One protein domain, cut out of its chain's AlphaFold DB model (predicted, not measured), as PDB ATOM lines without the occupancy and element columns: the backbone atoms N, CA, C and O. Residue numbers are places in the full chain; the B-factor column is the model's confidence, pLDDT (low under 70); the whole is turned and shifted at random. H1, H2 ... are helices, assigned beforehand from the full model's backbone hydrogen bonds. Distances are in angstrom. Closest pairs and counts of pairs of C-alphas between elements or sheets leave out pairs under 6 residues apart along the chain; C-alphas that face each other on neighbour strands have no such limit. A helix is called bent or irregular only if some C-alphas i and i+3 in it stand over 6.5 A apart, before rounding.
ATOM      1  N   LEU A  17      22.741 -40.922  -4.470       94.69
ATOM      2  CA  LEU A  17      21.961 -41.967  -5.144       94.69
ATOM      3  C   LEU A  17      20.644 -41.430  -5.727       94.69
ATOM      4  O   LEU A  17      20.346 -41.686  -6.886       94.69
ATOM      5  N   ALA A  18      19.912 -40.611  -4.968       93.81
ATOM      6  CA  ALA A  18      18.666 -40.001  -5.432       93.81
ATOM      7  C   ALA A  18      18.853 -39.131  -6.691       93.81
ATOM      8  O   ALA A  18      18.031 -39.168  -7.603       93.81
ATOM      9  N   ASP A  19      19.951 -38.376  -6.776       95.19
ATOM     10  CA  ASP A  19      20.253 -37.564  -7.956       95.19
ATOM     11  C   ASP A  19      20.697 -38.445  -9.135       95.19
ATOM     12  O   ASP A  19      20.331 -38.164 -10.272       95.19
ATOM     13  N   ALA A  20      21.416 -39.545  -8.890       95.81
ATOM     14  CA  ALA A  20      21.761 -40.511  -9.934       95.81
ATOM     15  C   ALA A  20      20.519 -41.222 -10.502       95.81
ATOM     16  O   ALA A  20      20.408 -41.404 -11.714       95.81
ATOM     17  N   GLU A  21      19.559 -41.578  -9.651       95.56
ATOM     18  CA  GLU A  21      18.266 -42.129 -10.065       95.56
ATOM     19  C   GLU A  21      17.494 -41.136 -10.928       95.56
ATOM     20  O   GLU A  21      17.084 -41.474 -12.038       95.56
ATOM     21  N   GLN A  22      17.355 -39.890 -10.470       95.25
ATOM     22  CA  GLN A  22      16.675 -38.845 -11.234       95.25
ATOM     23  C   GLN A  22      17.393 -38.524 -12.548       95.25
ATOM     24  O   GLN A  22      16.730 -38.294 -13.562       95.25
ATOM     25  N   LEU A  23      18.728 -38.583 -12.572       94.81
ATOM     26  CA  LEU A  23      19.518 -38.443 -13.792       94.81
ATOM     27  C   LEU A  23      19.198 -39.565 -14.783       94.81
ATOM     28  O   LEU A  23      18.897 -39.284 -15.941       94.81
ATOM     29  N   CYS A  24      19.201 -40.818 -14.324       95.12
ATOM     30  CA  CYS A  24      18.866 -41.984 -15.139       95.12
ATOM     31  C   CYS A  24      17.456 -41.860 -15.735       95.12
ATOM     32  O   CYS A  24      17.285 -41.929 -16.953       95.12
ATOM     33  N   LEU A  25      16.458 -41.574 -14.896       94.38
ATOM     34  CA  LEU A  25      15.075 -41.391 -15.334       94.38
ATOM     35  C   LEU A  25      14.932 -40.229 -16.334       94.38
ATOM     36  O   LEU A  25      14.257 -40.357 -17.355       94.38
ATOM     37  N   SER A  26      15.597 -39.100 -16.077       92.19
ATOM     38  CA  SER A  26      15.523 -37.905 -16.928       92.19
ATOM     39  C   SER A  26      16.148 -38.126 -18.309       92.19
ATOM     40  O   SER A  26      15.581 -37.690 -19.320       92.19
ATOM     41  N   ILE A  27      17.293 -38.822 -18.362       92.81
ATOM     42  CA  ILE A  27      17.947 -39.220 -19.616       92.81
ATOM     43  C   ILE A  27      17.020 -40.149 -20.399       92.81
ATOM     44  O   ILE A  27      16.781 -39.899 -21.578       92.81
ATOM     45  N   PHE A  28      16.441 -41.158 -19.741       91.69
ATOM     46  CA  PHE A  28      15.523 -42.103 -20.379       91.69
ATOM     47  C   PHE A  28      14.302 -41.423 -21.017       91.69
ATOM     48  O   PHE A  28      13.880 -41.815 -22.104       91.69
ATOM     49  N   CYS A  29      13.735 -40.404 -20.362       87.56
ATOM     50  CA  CYS A  29      12.522 -39.742 -20.842       87.56
ATOM     51  C   CYS A  29      12.746 -38.713 -21.951       87.56
ATOM     52  O   CYS A  29      11.909 -38.611 -22.845       87.56
ATOM     53  N   THR A  30      13.787 -37.879 -21.850       81.38
ATOM     54  CA  THR A  30      13.825 -36.629 -22.635       81.38
ATOM     55  C   THR A  30      15.125 -36.373 -23.375       81.38
ATOM     56  O   THR A  30      15.099 -35.653 -24.364       81.38
ATOM     57  N   LEU A  31      16.261 -36.899 -22.906       79.38
ATOM     58  CA  LEU A  31      17.614 -36.521 -23.353       79.38
ATOM     59  C   LEU A  31      17.948 -35.010 -23.270       79.38
ATOM     60  O   LEU A  31      19.114 -34.650 -23.386       79.38
ATOM     61  N   ASP A  32      16.987 -34.118 -23.008       78.06
ATOM     62  CA  ASP A  32      17.144 -32.656 -22.987       78.06
ATOM     63  C   ASP A  32      18.166 -32.156 -21.967       78.06
ATOM     64  O   ASP A  32      18.743 -31.080 -22.132       78.06
ATOM     65  N   ILE A  33      18.375 -32.917 -20.897       79.38
ATOM     66  CA  ILE A  33      19.369 -32.599 -19.871       79.38
ATOM     67  C   ILE A  33      20.803 -32.880 -20.330       79.38
ATOM     68  O   ILE A  33      21.735 -32.381 -19.713       79.38
ATOM     69  N   LEU A  34      20.990 -33.648 -21.406       83.50
ATOM     70  CA  LEU A  34      22.310 -33.946 -21.942       83.50
ATOM     71  C   LEU A  34      22.852 -32.784 -22.791       83.50
ATOM     72  O   LEU A  34      22.073 -31.997 -23.348       83.50
ATOM     73  N   PRO A  35      24.182 -32.699 -22.964       81.94
ATOM     74  CA  PRO A  35      24.802 -31.840 -23.966       81.94
ATOM     75  C   PRO A  35      24.286 -32.128 -25.380       81.94
ATOM     76  O   PRO A  35      23.833 -33.237 -25.686       81.94
ATOM     77  N   ILE A  36      24.348 -31.125 -26.260       84.12
ATOM     78  CA  ILE A  36      23.743 -31.182 -27.601       84.12
ATOM     79  C   ILE A  36      24.295 -32.333 -28.456       84.12
ATOM     80  O   ILE A  36      23.592 -32.856 -29.321       84.12
ATOM     81  N   GLU A  37      25.528 -32.748 -28.177       82.44
ATOM     82  CA  GLU A  37      26.240 -33.844 -28.823       82.44
ATOM     83  C   GLU A  37      25.564 -35.193 -28.553       82.44
ATOM     84  O   GLU A  37      25.422 -36.000 -29.468       82.44
ATOM     85  N   PHE A  38      25.079 -35.408 -27.327       81.94
ATOM     86  CA  PHE A  38      24.434 -36.655 -26.911       81.94
ATOM     87  C   PHE A  38      22.931 -36.683 -27.207       81.94
ATOM     88  O   PHE A  38      22.357 -37.756 -27.351       81.94
ATOM     89  N   ARG A  39      22.274 -35.523 -27.354       82.25
ATOM     90  CA  ARG A  39      20.822 -35.450 -27.639       82.25
ATOM     91  C   ARG A  39      20.408 -36.139 -28.938       82.25
ATOM     92  O   ARG A  39      19.247 -36.496 -29.103       82.25
ATOM     93  N   ARG A  40      21.337 -36.271 -29.887       77.56
ATOM     94  CA  ARG A  40      21.106 -36.949 -31.171       77.56
ATOM     95  C   ARG A  40      21.416 -38.445 -31.110       77.56
ATOM     96  O   ARG A  40      21.058 -39.167 -32.039       77.56
ATOM     97  N   GLU A  41      22.083 -38.901 -30.054       77.69
ATOM     98  CA  GLU A  41      22.389 -40.310 -29.848       77.69
ATOM     99  C   GLU A  41      21.139 -41.029 -29.314       77.69
ATOM    100  O   GLU A  41      20.427 -40.537 -28.438       77.69
ATOM    101  N   LYS A  42      20.845 -42.216 -29.856       74.69
ATOM    102  CA  LYS A  42      19.824 -43.094 -29.276       74.69
ATOM    103  C   LYS A  42      20.456 -43.830 -28.104       74.69
ATOM    104  O   LYS A  42      21.105 -44.847 -28.314       74.69
ATOM    105  N   ILE A  43      20.259 -43.316 -26.895       85.00
ATOM    106  CA  ILE A  43      20.666 -44.013 -25.674       85.00
ATOM    107  C   ILE A  43      19.558 -44.995 -25.318       85.00
ATOM    108  O   ILE A  43      18.482 -44.614 -24.852       85.00
ATOM    109  N   GLY A  44      19.787 -46.267 -25.617       87.56
ATOM    110  CA  GLY A  44      18.865 -47.332 -25.288       87.56
ATOM    111  C   GLY A  44      18.877 -47.638 -23.796       87.56
ATOM    112  O   GLY A  44      19.816 -47.338 -23.058       87.56
ATOM    113  N   ARG A  45      17.817 -48.320 -23.358       92.62
ATOM    114  CA  ARG A  45      17.675 -48.815 -21.985       92.62
ATOM    115  C   ARG A  45      18.917 -49.572 -21.511       92.62
ATOM    116  O   ARG A  45      19.371 -49.336 -20.403       92.62
ATOM    117  N   LYS A  46      19.471 -50.441 -22.362       92.88
ATOM    118  CA  LYS A  46      20.652 -51.246 -22.039       92.88
ATOM    119  C   LYS A  46      21.900 -50.386 -21.829       92.88
ATOM    120  O   LYS A  46      22.570 -50.563 -20.817       92.88
ATOM    121  N   GLU A  47      22.209 -49.457 -22.741       93.00
ATOM    122  CA  GLU A  47      23.363 -48.566 -22.546       93.00
ATOM    123  C   GLU A  47      23.197 -47.746 -21.266       93.00
ATOM    124  O   GLU A  47      24.132 -47.620 -20.479       93.00
ATOM    125  N   LEU A  48      21.988 -47.247 -21.015       94.00
ATOM    126  CA  LEU A  48      21.702 -46.457 -19.829       94.00
ATOM    127  C   LEU A  48      21.928 -47.256 -18.537       94.00
ATOM    128  O   LEU A  48      22.636 -46.795 -17.646       94.00
ATOM    129  N   THR A  49      21.387 -48.474 -18.433       96.25
ATOM    130  CA  THR A  49      21.576 -49.297 -17.229       96.25
ATOM    131  C   THR A  49      23.029 -49.697 -17.015       96.25
ATOM    132  O   THR A  49      23.451 -49.788 -15.865       96.25
ATOM    133  N   GLN A  50      23.800 -49.872 -18.092       96.06
ATOM    134  CA  GLN A  50      25.243 -50.128 -18.038       96.06
ATOM    135  C   GLN A  50      26.049 -48.926 -17.552       96.06
ATOM    136  O   GLN A  50      26.972 -49.086 -16.755       96.06
ATOM    137  N   VAL A  51      25.697 -47.718 -17.995       95.94
ATOM    138  CA  VAL A  51      26.348 -46.489 -17.529       95.94
ATOM    139  C   VAL A  51      26.169 -46.347 -16.020       95.94
ATOM    140  O   VAL A  51      27.148 -46.190 -15.296       95.94
ATOM    141  N   PHE A  52      24.935 -46.449 -15.524       96.62
ATOM    142  CA  PHE A  52      24.653 -46.218 -14.108       96.62
ATOM    143  C   PHE A  52      25.131 -47.351 -13.191       96.62
ATOM    144  O   PHE A  52      25.610 -47.074 -12.088       96.62
ATOM    145  N   SER A  53      25.109 -48.605 -13.653       96.50
ATOM    146  CA  SER A  53      25.760 -49.699 -12.928       96.50
ATOM    147  C   SER A  53      27.279 -49.510 -12.874       96.50
ATOM    148  O   SER A  53      27.885 -49.676 -11.817       96.50
ATOM    149  N   GLY A  54      27.888 -49.063 -13.975       96.25
ATOM    150  CA  GLY A  54      29.299 -48.695 -14.035       96.25
ATOM    151  C   GLY A  54      29.657 -47.581 -13.052       96.25
ATOM    152  O   GLY A  54      30.671 -47.687 -12.361       96.25
ATOM    153  N   LEU A  55      28.828 -46.537 -12.936       96.12
ATOM    154  CA  LEU A  55      29.042 -45.447 -11.973       96.12
ATOM    155  C   LEU A  55      29.048 -45.980 -10.533       96.12
ATOM    156  O   LEU A  55      29.928 -45.620  -9.752       96.12
ATOM    157  N   ALA A  56      28.121 -46.882 -10.205       94.56
ATOM    158  CA  ALA A  56      28.070 -47.533  -8.900       94.56
ATOM    159  C   ALA A  56      29.328 -48.377  -8.631       94.56
ATOM    160  O   ALA A  56      29.971 -48.204  -7.599       94.56
ATOM    161  N   CYS A  57      29.724 -49.228  -9.584       94.12
ATOM    162  CA  CYS A  57      30.922 -50.071  -9.480       94.12
ATOM    163  C   CYS A  57      32.212 -49.266  -9.267       94.12
ATOM    164  O   CYS A  57      33.134 -49.743  -8.614       94.12
ATOM    165  N   ASN A  58      32.286 -48.050  -9.814       94.25
ATOM    166  CA  ASN A  58      33.441 -47.163  -9.674       94.25
ATOM    167  C   ASN A  58      33.381 -46.281  -8.413       94.25
ATOM    168  O   ASN A  58      34.185 -45.362  -8.278       94.25
ATOM    169  N   GLY A  59      32.424 -46.519  -7.507       93.06
ATOM    170  CA  GLY A  59      32.265 -45.726  -6.287       93.06
ATOM    171  C   GLY A  59      31.834 -44.282  -6.547       93.06
ATOM    172  O   GLY A  59      32.004 -43.427  -5.691       93.06
ATOM    173  N   LYS A  60      31.281 -43.977  -7.729       94.81
ATOM    174  CA  LYS A  60      30.844 -42.616  -8.068       94.81
ATOM    175  C   LYS A  60      29.515 -42.253  -7.403       94.81
ATOM    176  O   LYS A  60      29.129 -41.092  -7.451       94.81
ATOM    177  N   LEU A  61      28.804 -43.216  -6.815       94.81
ATOM    178  CA  LEU A  61      27.515 -42.992  -6.163       94.81
ATOM    179  C   LEU A  61      27.670 -42.929  -4.642       94.81
ATOM    180  O   LEU A  61      28.181 -43.865  -4.032       94.81
ATOM    181  N   LEU A  62      27.148 -41.862  -4.040       94.12
ATOM    182  CA  LEU A  62      27.043 -41.706  -2.596       94.12
ATOM    183  C   LEU A  62      25.762 -42.393  -2.111       94.12
ATOM    184  O   LEU A  62      24.644 -41.910  -2.332       94.12
ATOM    185  N   ILE A  63      25.942 -43.533  -1.448       90.31
ATOM    186  CA  ILE A  63      24.860 -44.330  -0.868       90.31
ATOM    187  C   ILE A  63      24.617 -43.838   0.566       90.31
ATOM    188  O   ILE A  63      25.567 -43.769   1.347       90.31
ATOM    189  N   PRO A  64      23.375 -43.494   0.949       87.50
ATOM    190  CA  PRO A  64      23.079 -43.080   2.316       87.50
ATOM    191  C   PRO A  64      23.466 -44.165   3.331       87.50
ATOM    192  O   PRO A  64      23.092 -45.325   3.168       87.50
ATOM    193  N   ASN A  65      24.149 -43.786   4.416       81.19
ATOM    194  CA  ASN A  65      24.593 -44.718   5.469       81.19
ATOM    195  C   ASN A  65      23.444 -45.485   6.152       81.19
ATOM    196  O   ASN A  65      23.673 -46.506   6.790       81.19
ATOM    197  N   ASN A  66      22.218 -44.972   6.057       79.06
ATOM    198  CA  ASN A  66      20.998 -45.565   6.597       79.06
ATOM    199  C   ASN A  66      20.176 -46.318   5.539       79.06
ATOM    200  O   ASN A  66      18.993 -46.570   5.758       79.06
ATOM    201  N   SER A  67      20.757 -46.618   4.378       79.56
ATOM    202  CA  SER A  67      20.078 -47.390   3.349       79.56
ATOM    203  C   SER A  67      20.163 -48.883   3.653       79.56
ATOM    204  O   SER A  67      21.252 -49.424   3.824       79.56
ATOM    205  N   ASP A  68      19.019 -49.570   3.635       80.50
ATOM    206  CA  ASP A  68      18.973 -51.042   3.606       80.50
ATOM    207  C   ASP A  68      19.479 -51.604   2.259       80.50
ATOM    208  O   ASP A  68      19.642 -52.818   2.087       80.50
ATOM    209  N   LEU A  69      19.716 -50.727   1.277       84.06
ATOM    210  CA  LEU A  69      20.206 -51.093  -0.038       84.06
ATOM    211  C   LEU A  69      21.704 -51.400   0.018       84.06
ATOM    212  O   LEU A  69      22.551 -50.527   0.193       84.06
ATOM    213  N   LYS A  70      22.030 -52.667  -0.218       84.00
ATOM    214  CA  LYS A  70      23.408 -53.110  -0.422       84.00
ATOM    215  C   LYS A  70      23.987 -52.490  -1.690       84.00
ATOM    216  O   LYS A  70      23.340 -52.556  -2.740       84.00
ATOM    217  N   ALA A  71      25.207 -51.957  -1.612       82.38
ATOM    218  CA  ALA A  71      25.887 -51.316  -2.739       82.38
ATOM    219  C   ALA A  71      26.002 -52.245  -3.956       82.38
ATOM    220  O   ALA A  71      25.813 -51.808  -5.088       82.38
ATOM    221  N   GLU A  72      26.190 -53.548  -3.728       85.94
ATOM    222  CA  GLU A  72      26.283 -54.545  -4.794       85.94
ATOM    223  C   GLU A  72      24.997 -54.659  -5.624       85.94
ATOM    224  O   GLU A  72      25.030 -55.075  -6.781       85.94
ATOM    225  N   THR A  73      23.857 -54.248  -5.067       90.50
ATOM    226  CA  THR A  73      22.586 -54.191  -5.799       90.50
ATOM    227  C   THR A  73      22.645 -53.149  -6.914       90.50
ATOM    228  O   THR A  73      22.139 -53.392  -8.008       90.50
ATOM    229  N   LEU A  74      23.301 -52.013  -6.662       91.12
ATOM    230  CA  LEU A  74      23.453 -50.914  -7.620       91.12
ATOM    231  C   LEU A  74      24.443 -51.250  -8.740       91.12
ATOM    232  O   LEU A  74      24.349 -50.687  -9.830       91.12
ATOM    233  N   PHE A  75      25.367 -52.184  -8.490       91.31
ATOM    234  CA  PHE A  75      26.307 -52.700  -9.494       91.31
ATOM    235  C   PHE A  75      25.589 -53.534 -10.557       91.31
ATOM    236  O   PHE A  75      26.115 -53.766 -11.644       91.31
ATOM    237  N   SER A  76      24.378 -54.003 -10.251       93.44
ATOM    238  CA  SER A  76      23.562 -54.744 -11.194       93.44
ATOM    239  C   SER A  76      22.750 -53.802 -12.074       93.44
ATOM    240  O   SER A  76      22.011 -52.944 -11.593       93.44
ATOM    241  N   GLU A  77      22.764 -54.061 -13.383       94.75
ATOM    242  CA  GLU A  77      21.811 -53.450 -14.314       94.75
ATOM    243  C   GLU A  77      20.349 -53.730 -13.917       94.75
ATOM    244  O   GLU A  77      19.454 -52.989 -14.321       94.75
ATOM    245  N   HIS A  78      20.078 -54.786 -13.136       95.44
ATOM    246  CA  HIS A  78      18.723 -55.156 -12.725       95.44
ATOM    247  C   HIS A  78      18.046 -54.061 -11.893       95.44
ATOM    248  O   HIS A  78      16.867 -53.781 -12.108       95.44
ATOM    249  N   TYR A  79      18.793 -53.406 -10.999       95.25
ATOM    250  CA  TYR A  79      18.282 -52.299 -10.192       95.25
ATOM    251  C   TYR A  79      17.778 -51.156 -11.076       95.25
ATOM    252  O   TYR A  79      16.621 -50.745 -10.996       95.25
ATOM    253  N   TRP A  80      18.633 -50.702 -11.990       96.44
ATOM    254  CA  TRP A  80      18.339 -49.601 -12.901       96.44
ATOM    255  C   TRP A  80      17.220 -49.953 -13.880       96.44
ATOM    256  O   TRP A  80      16.341 -49.137 -14.137       96.44
ATOM    257  N   ASN A  81      17.186 -51.194 -14.368       96.31
ATOM    258  CA  ASN A  81      16.069 -51.689 -15.166       96.31
ATOM    259  C   ASN A  81      14.753 -51.608 -14.389       96.31
ATOM    260  O   ASN A  81      13.765 -51.105 -14.920       96.31
ATOM    261  N   ARG A  82      14.750 -52.053 -13.128       96.12
ATOM    262  CA  ARG A  82      13.554 -51.996 -12.293       96.12
ATOM    263  C   ARG A  82      13.113 -50.557 -12.039       96.12
ATOM    264  O   ARG A  82      11.916 -50.293 -12.073       96.12
ATOM    265  N   LEU A  83      14.048 -49.635 -11.831       96.06
ATOM    266  CA  LEU A  83      13.760 -48.208 -11.675       96.06
ATOM    267  C   LEU A  83      13.041 -47.629 -12.908       96.06
ATOM    268  O   LEU A  83      12.035 -46.934 -12.763       96.06
ATOM    269  N   LEU A  84      13.505 -47.967 -14.114       95.56
ATOM    270  CA  LEU A  84      12.854 -47.561 -15.364       95.56
ATOM    271  C   LEU A  84      11.456 -48.178 -15.516       95.56
ATOM    272  O   LEU A  84      10.530 -47.493 -15.944       95.56
ATOM    273  N   ASP A  85      11.275 -49.441 -15.125       96.38
ATOM    274  CA  ASP A  85       9.947 -50.068 -15.116       96.38
ATOM    275  C   ASP A  85       9.000 -49.357 -14.147       96.38
ATOM    276  O   ASP A  85       7.861 -49.073 -14.498       96.38
ATOM    277  N   LEU A  86       9.468 -49.001 -12.946       96.00
ATOM    278  CA  LEU A  86       8.661 -48.270 -11.967       96.00
ATOM    279  C   LEU A  86       8.236 -46.886 -12.473       96.00
ATOM    280  O   LEU A  86       7.125 -46.450 -12.171       96.00
ATOM    281  N   LEU A  87       9.083 -46.208 -13.249       94.44
ATOM    282  CA  LEU A  87       8.716 -44.966 -13.929       94.44
ATOM    283  C   LEU A  87       7.610 -45.207 -14.969       94.44
ATOM    284  O   LEU A  87       6.607 -44.496 -14.967       94.44
ATOM    285  N   LEU A  88       7.761 -46.220 -15.828       92.44
ATOM    286  CA  LEU A  88       6.762 -46.569 -16.851       92.44
ATOM    287  C   LEU A  88       5.428 -47.029 -16.239       92.44
ATOM    288  O   LEU A  88       4.365 -46.763 -16.792       92.44
ATOM    289  N   GLU A  89       5.479 -47.678 -15.076       95.69
ATOM    290  CA  GLU A  89       4.317 -48.061 -14.266       95.69
ATOM    291  C   GLU A  89       3.693 -46.865 -13.508       95.69
ATOM    292  O   GLU A  89       2.676 -47.034 -12.834       95.69
ATOM    293  N   GLY A  90       4.291 -45.666 -13.567       91.31
ATOM    294  CA  GLY A  90       3.829 -44.470 -12.850       91.31
ATOM    295  C   GLY A  90       4.032 -44.517 -11.329       91.31
ATOM    296  O   GLY A  90       3.431 -43.728 -10.597       91.31
ATOM    297  N   LYS A  91       4.858 -45.448 -10.838       94.31
ATOM    298  CA  LYS A  91       5.153 -45.660  -9.409       94.31
ATOM    299  C   LYS A  91       6.286 -44.783  -8.890       94.31
ATOM    300  O   LYS A  91       6.381 -44.569  -7.685       94.31
ATOM    301  N   VAL A  92       7.126 -44.278  -9.786       92.62
ATOM    302  CA  VAL A  92       8.159 -43.281  -9.492       92.62
ATOM    303  C   VAL A  92       7.905 -42.059 -10.364       92.62
ATOM    304  O   VAL A  92       7.463 -42.180 -11.505       92.62
ATOM    305  N   LYS A  93       8.155 -40.875  -9.806       89.62
ATOM    306  CA  LYS A  93       8.008 -39.599 -10.505       89.62
ATOM    307  C   LYS A  93       9.369 -38.947 -10.697       89.62
ATOM    308  O   LYS A  93      10.271 -39.122  -9.876       89.62
ATOM    309  N   LEU A  94       9.474 -38.184 -11.779       89.44
ATOM    310  CA  LEU A  94      10.571 -37.249 -11.961       89.44
ATOM    311  C   LEU A  94      10.445 -36.122 -10.928       89.44
ATOM    312  O   LEU A  94       9.348 -35.624 -10.677       89.44
ATOM    313  N   ASP A  95      11.565 -35.753 -10.321       89.69
ATOM    314  CA  ASP A  95      11.690 -34.571  -9.473       89.69
ATOM    315  C   ASP A  95      11.843 -33.339 -10.374       89.69
ATOM    316  O   ASP A  95      12.884 -33.139 -11.000       89.69
ATOM    317  N   ASP A  96      10.821 -32.483 -10.429       80.25
ATOM    318  CA  ASP A  96      10.862 -31.238 -11.209       80.25
ATOM    319  C   ASP A  96      12.025 -30.322 -10.776       80.25
ATOM    320  O   ASP A  96      12.595 -29.587 -11.590       80.25
ATOM    321  N   GLY A  97      12.434 -30.399  -9.504       84.69
ATOM    322  CA  GLY A  97      13.572 -29.668  -8.959       84.69
ATOM    323  C   GLY A  97      14.926 -30.209  -9.423       84.69
ATOM    324  O   GLY A  97      15.903 -29.452  -9.463       84.69
ATOM    325  N   PHE A  98      15.005 -31.479  -9.832       88.44
ATOM    326  CA  PHE A  98      16.249 -32.103 -10.287       88.44
ATOM    327  C   PHE A  98      16.800 -31.436 -11.549       88.44
ATOM    328  O   PHE A  98      18.015 -31.301 -11.691       88.44
ATOM    329  N   ARG A  99      15.935 -30.922 -12.434       82.94
ATOM    330  CA  ARG A  99      16.368 -30.277 -13.686       82.94
ATOM    331  C   ARG A  99      17.338 -29.116 -13.452       82.94
ATOM    332  O   ARG A  99      18.249 -28.917 -14.248       82.94
ATOM    333  N   SER A 100      17.173 -28.391 -12.345       86.69
ATOM    334  CA  SER A 100      18.079 -27.305 -11.944       86.69
ATOM    335  C   SER A 100      19.459 -27.792 -11.482       86.69
ATOM    336  O   SER A 100      20.432 -27.050 -11.579       86.69
ATOM    337  N   ARG A 101      19.555 -29.041 -11.005       88.50
ATOM    338  CA  ARG A 101      20.794 -29.677 -10.529       88.50
ATOM    339  C   ARG A 101      21.471 -30.533 -11.596       88.50
ATOM    340  O   ARG A 101      22.673 -30.756 -11.488       88.50
ATOM    341  N   ALA A 102      20.741 -30.970 -12.626       88.94
ATOM    342  CA  ALA A 102      21.228 -31.879 -13.668       88.94
ATOM    343  C   ALA A 102      22.535 -31.405 -14.333       88.94
ATOM    344  O   ALA A 102      23.426 -32.219 -14.559       88.94
ATOM    345  N   SER A 103      22.701 -30.093 -14.543       89.00
ATOM    346  CA  SER A 103      23.918 -29.486 -15.117       89.00
ATOM    347  C   SER A 103      25.193 -29.678 -14.280       89.00
ATOM    348  O   SER A 103      26.299 -29.381 -14.737       89.00
ATOM    349  N   THR A 104      25.049 -30.120 -13.029       90.50
ATOM    350  CA  THR A 104      26.169 -30.509 -12.156       90.50
ATOM    351  C   THR A 104      26.779 -31.843 -12.593       90.50
ATOM    352  O   THR A 104      27.943 -32.104 -12.305       90.50
ATOM    353  N   TYR A 105      26.010 -32.682 -13.292       88.94
ATOM    354  CA  TYR A 105      26.363 -34.071 -13.591       88.94
ATOM    355  C   TYR A 105      26.521 -34.355 -15.085       88.94
ATOM    356  O   TYR A 105      27.282 -35.251 -15.446       88.94
TER     357      TYR A 105
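Overview. This is residues 17 to 105 of the 106 residues of an uncharacterized protein of Pedosphaera parvula (strain Ellin514) (UniProt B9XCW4). The core is a small group of three helices, H1, H2 and H4, whose centres make a triangle: H1 and H2 form a helical hairpin, and H4 crosses both. H5 packs across H1 on the side away from H2 and H4, the short H3 sits by the last residues of H2, and long loops lie at the two ends of the longest axis, where residues 65 to 70 stick out. The printed part has 89 residues with five named helices, H1 to H5 in order along the chain, and no named strand; the class is all helix. It is compact, with a radius of gyration of the C-alphas of 12.7 A and spans of 36 by 28 by 25 A.

Arrangement. Start with H1, residues 17 to 30, and H2, residues 45 to 57, the two hubs, touching three other helices each. They touch as a hairpin, opposite ways at a shallow tilt of 18 degrees; look for their closest C-alphas at Cys 24 and Leu 48, 7.1 A apart. With residues 53 to 57 alone, H2 touches H3, residues 71 to 74; the closest C-alphas, of Ala 56 and Leu 74, are 5.9 A apart. Next comes H4, residues 77 to 88, which touches H2 with residues 77 to 81 alone, opposite ways at a steep tilt of 52 degrees; the closest C-alphas, of Thr 49 and Glu 77, are 5.1 A apart. H4 also touches H1, the same way at a steep tilt of 60 degrees, closest at the C-alphas of Leu 25 and Leu 84, 6.6 A. H5, residues 98 to 104, touches residues 19 to 23 of H1 alone, about perpendicular at 78 degrees, closest at the C-alphas of Leu 23 and Ala 102, 6.8 A. H5 is apart from H2, H3 and H4. The helix packing is mostly crossed, with one of four tilts shallow. In H1, H2 and H4 every O i to N i+4 pair is within hydrogen-bond range; in H5 1 of 3 is, beside 2 of 4 O i to N i+3 pairs, and H3 is too short for an O i to N i+4 pair.

Along the chain. Find C-alpha 17 at (21.961, -41.967, -5.144); from there H1 runs 20.0 A to C-alpha 30 at (13.825, -36.629, -22.635). H2 runs 18.3 A from Arg 45 to Cys 57, H3 takes only Ala 71 to Leu 74, and H4 runs 16.7 A from Glu 77 to Leu 88. H5 ends at C-alpha 104, (26.169, -30.509, -12.156), and is only just irregular, with C-alphas 100 and 103 7.0 A apart.

Size, cuts and confidence. The two C-alphas farthest apart, of Arg 40 and Asn 66, are 38.7 A apart. The links H1 to H2, 14 residues, and H2 to H3, 13 residues, are long. The printed part has no cut, its mean pLDDT is 89.9, and no printed residue is under 70.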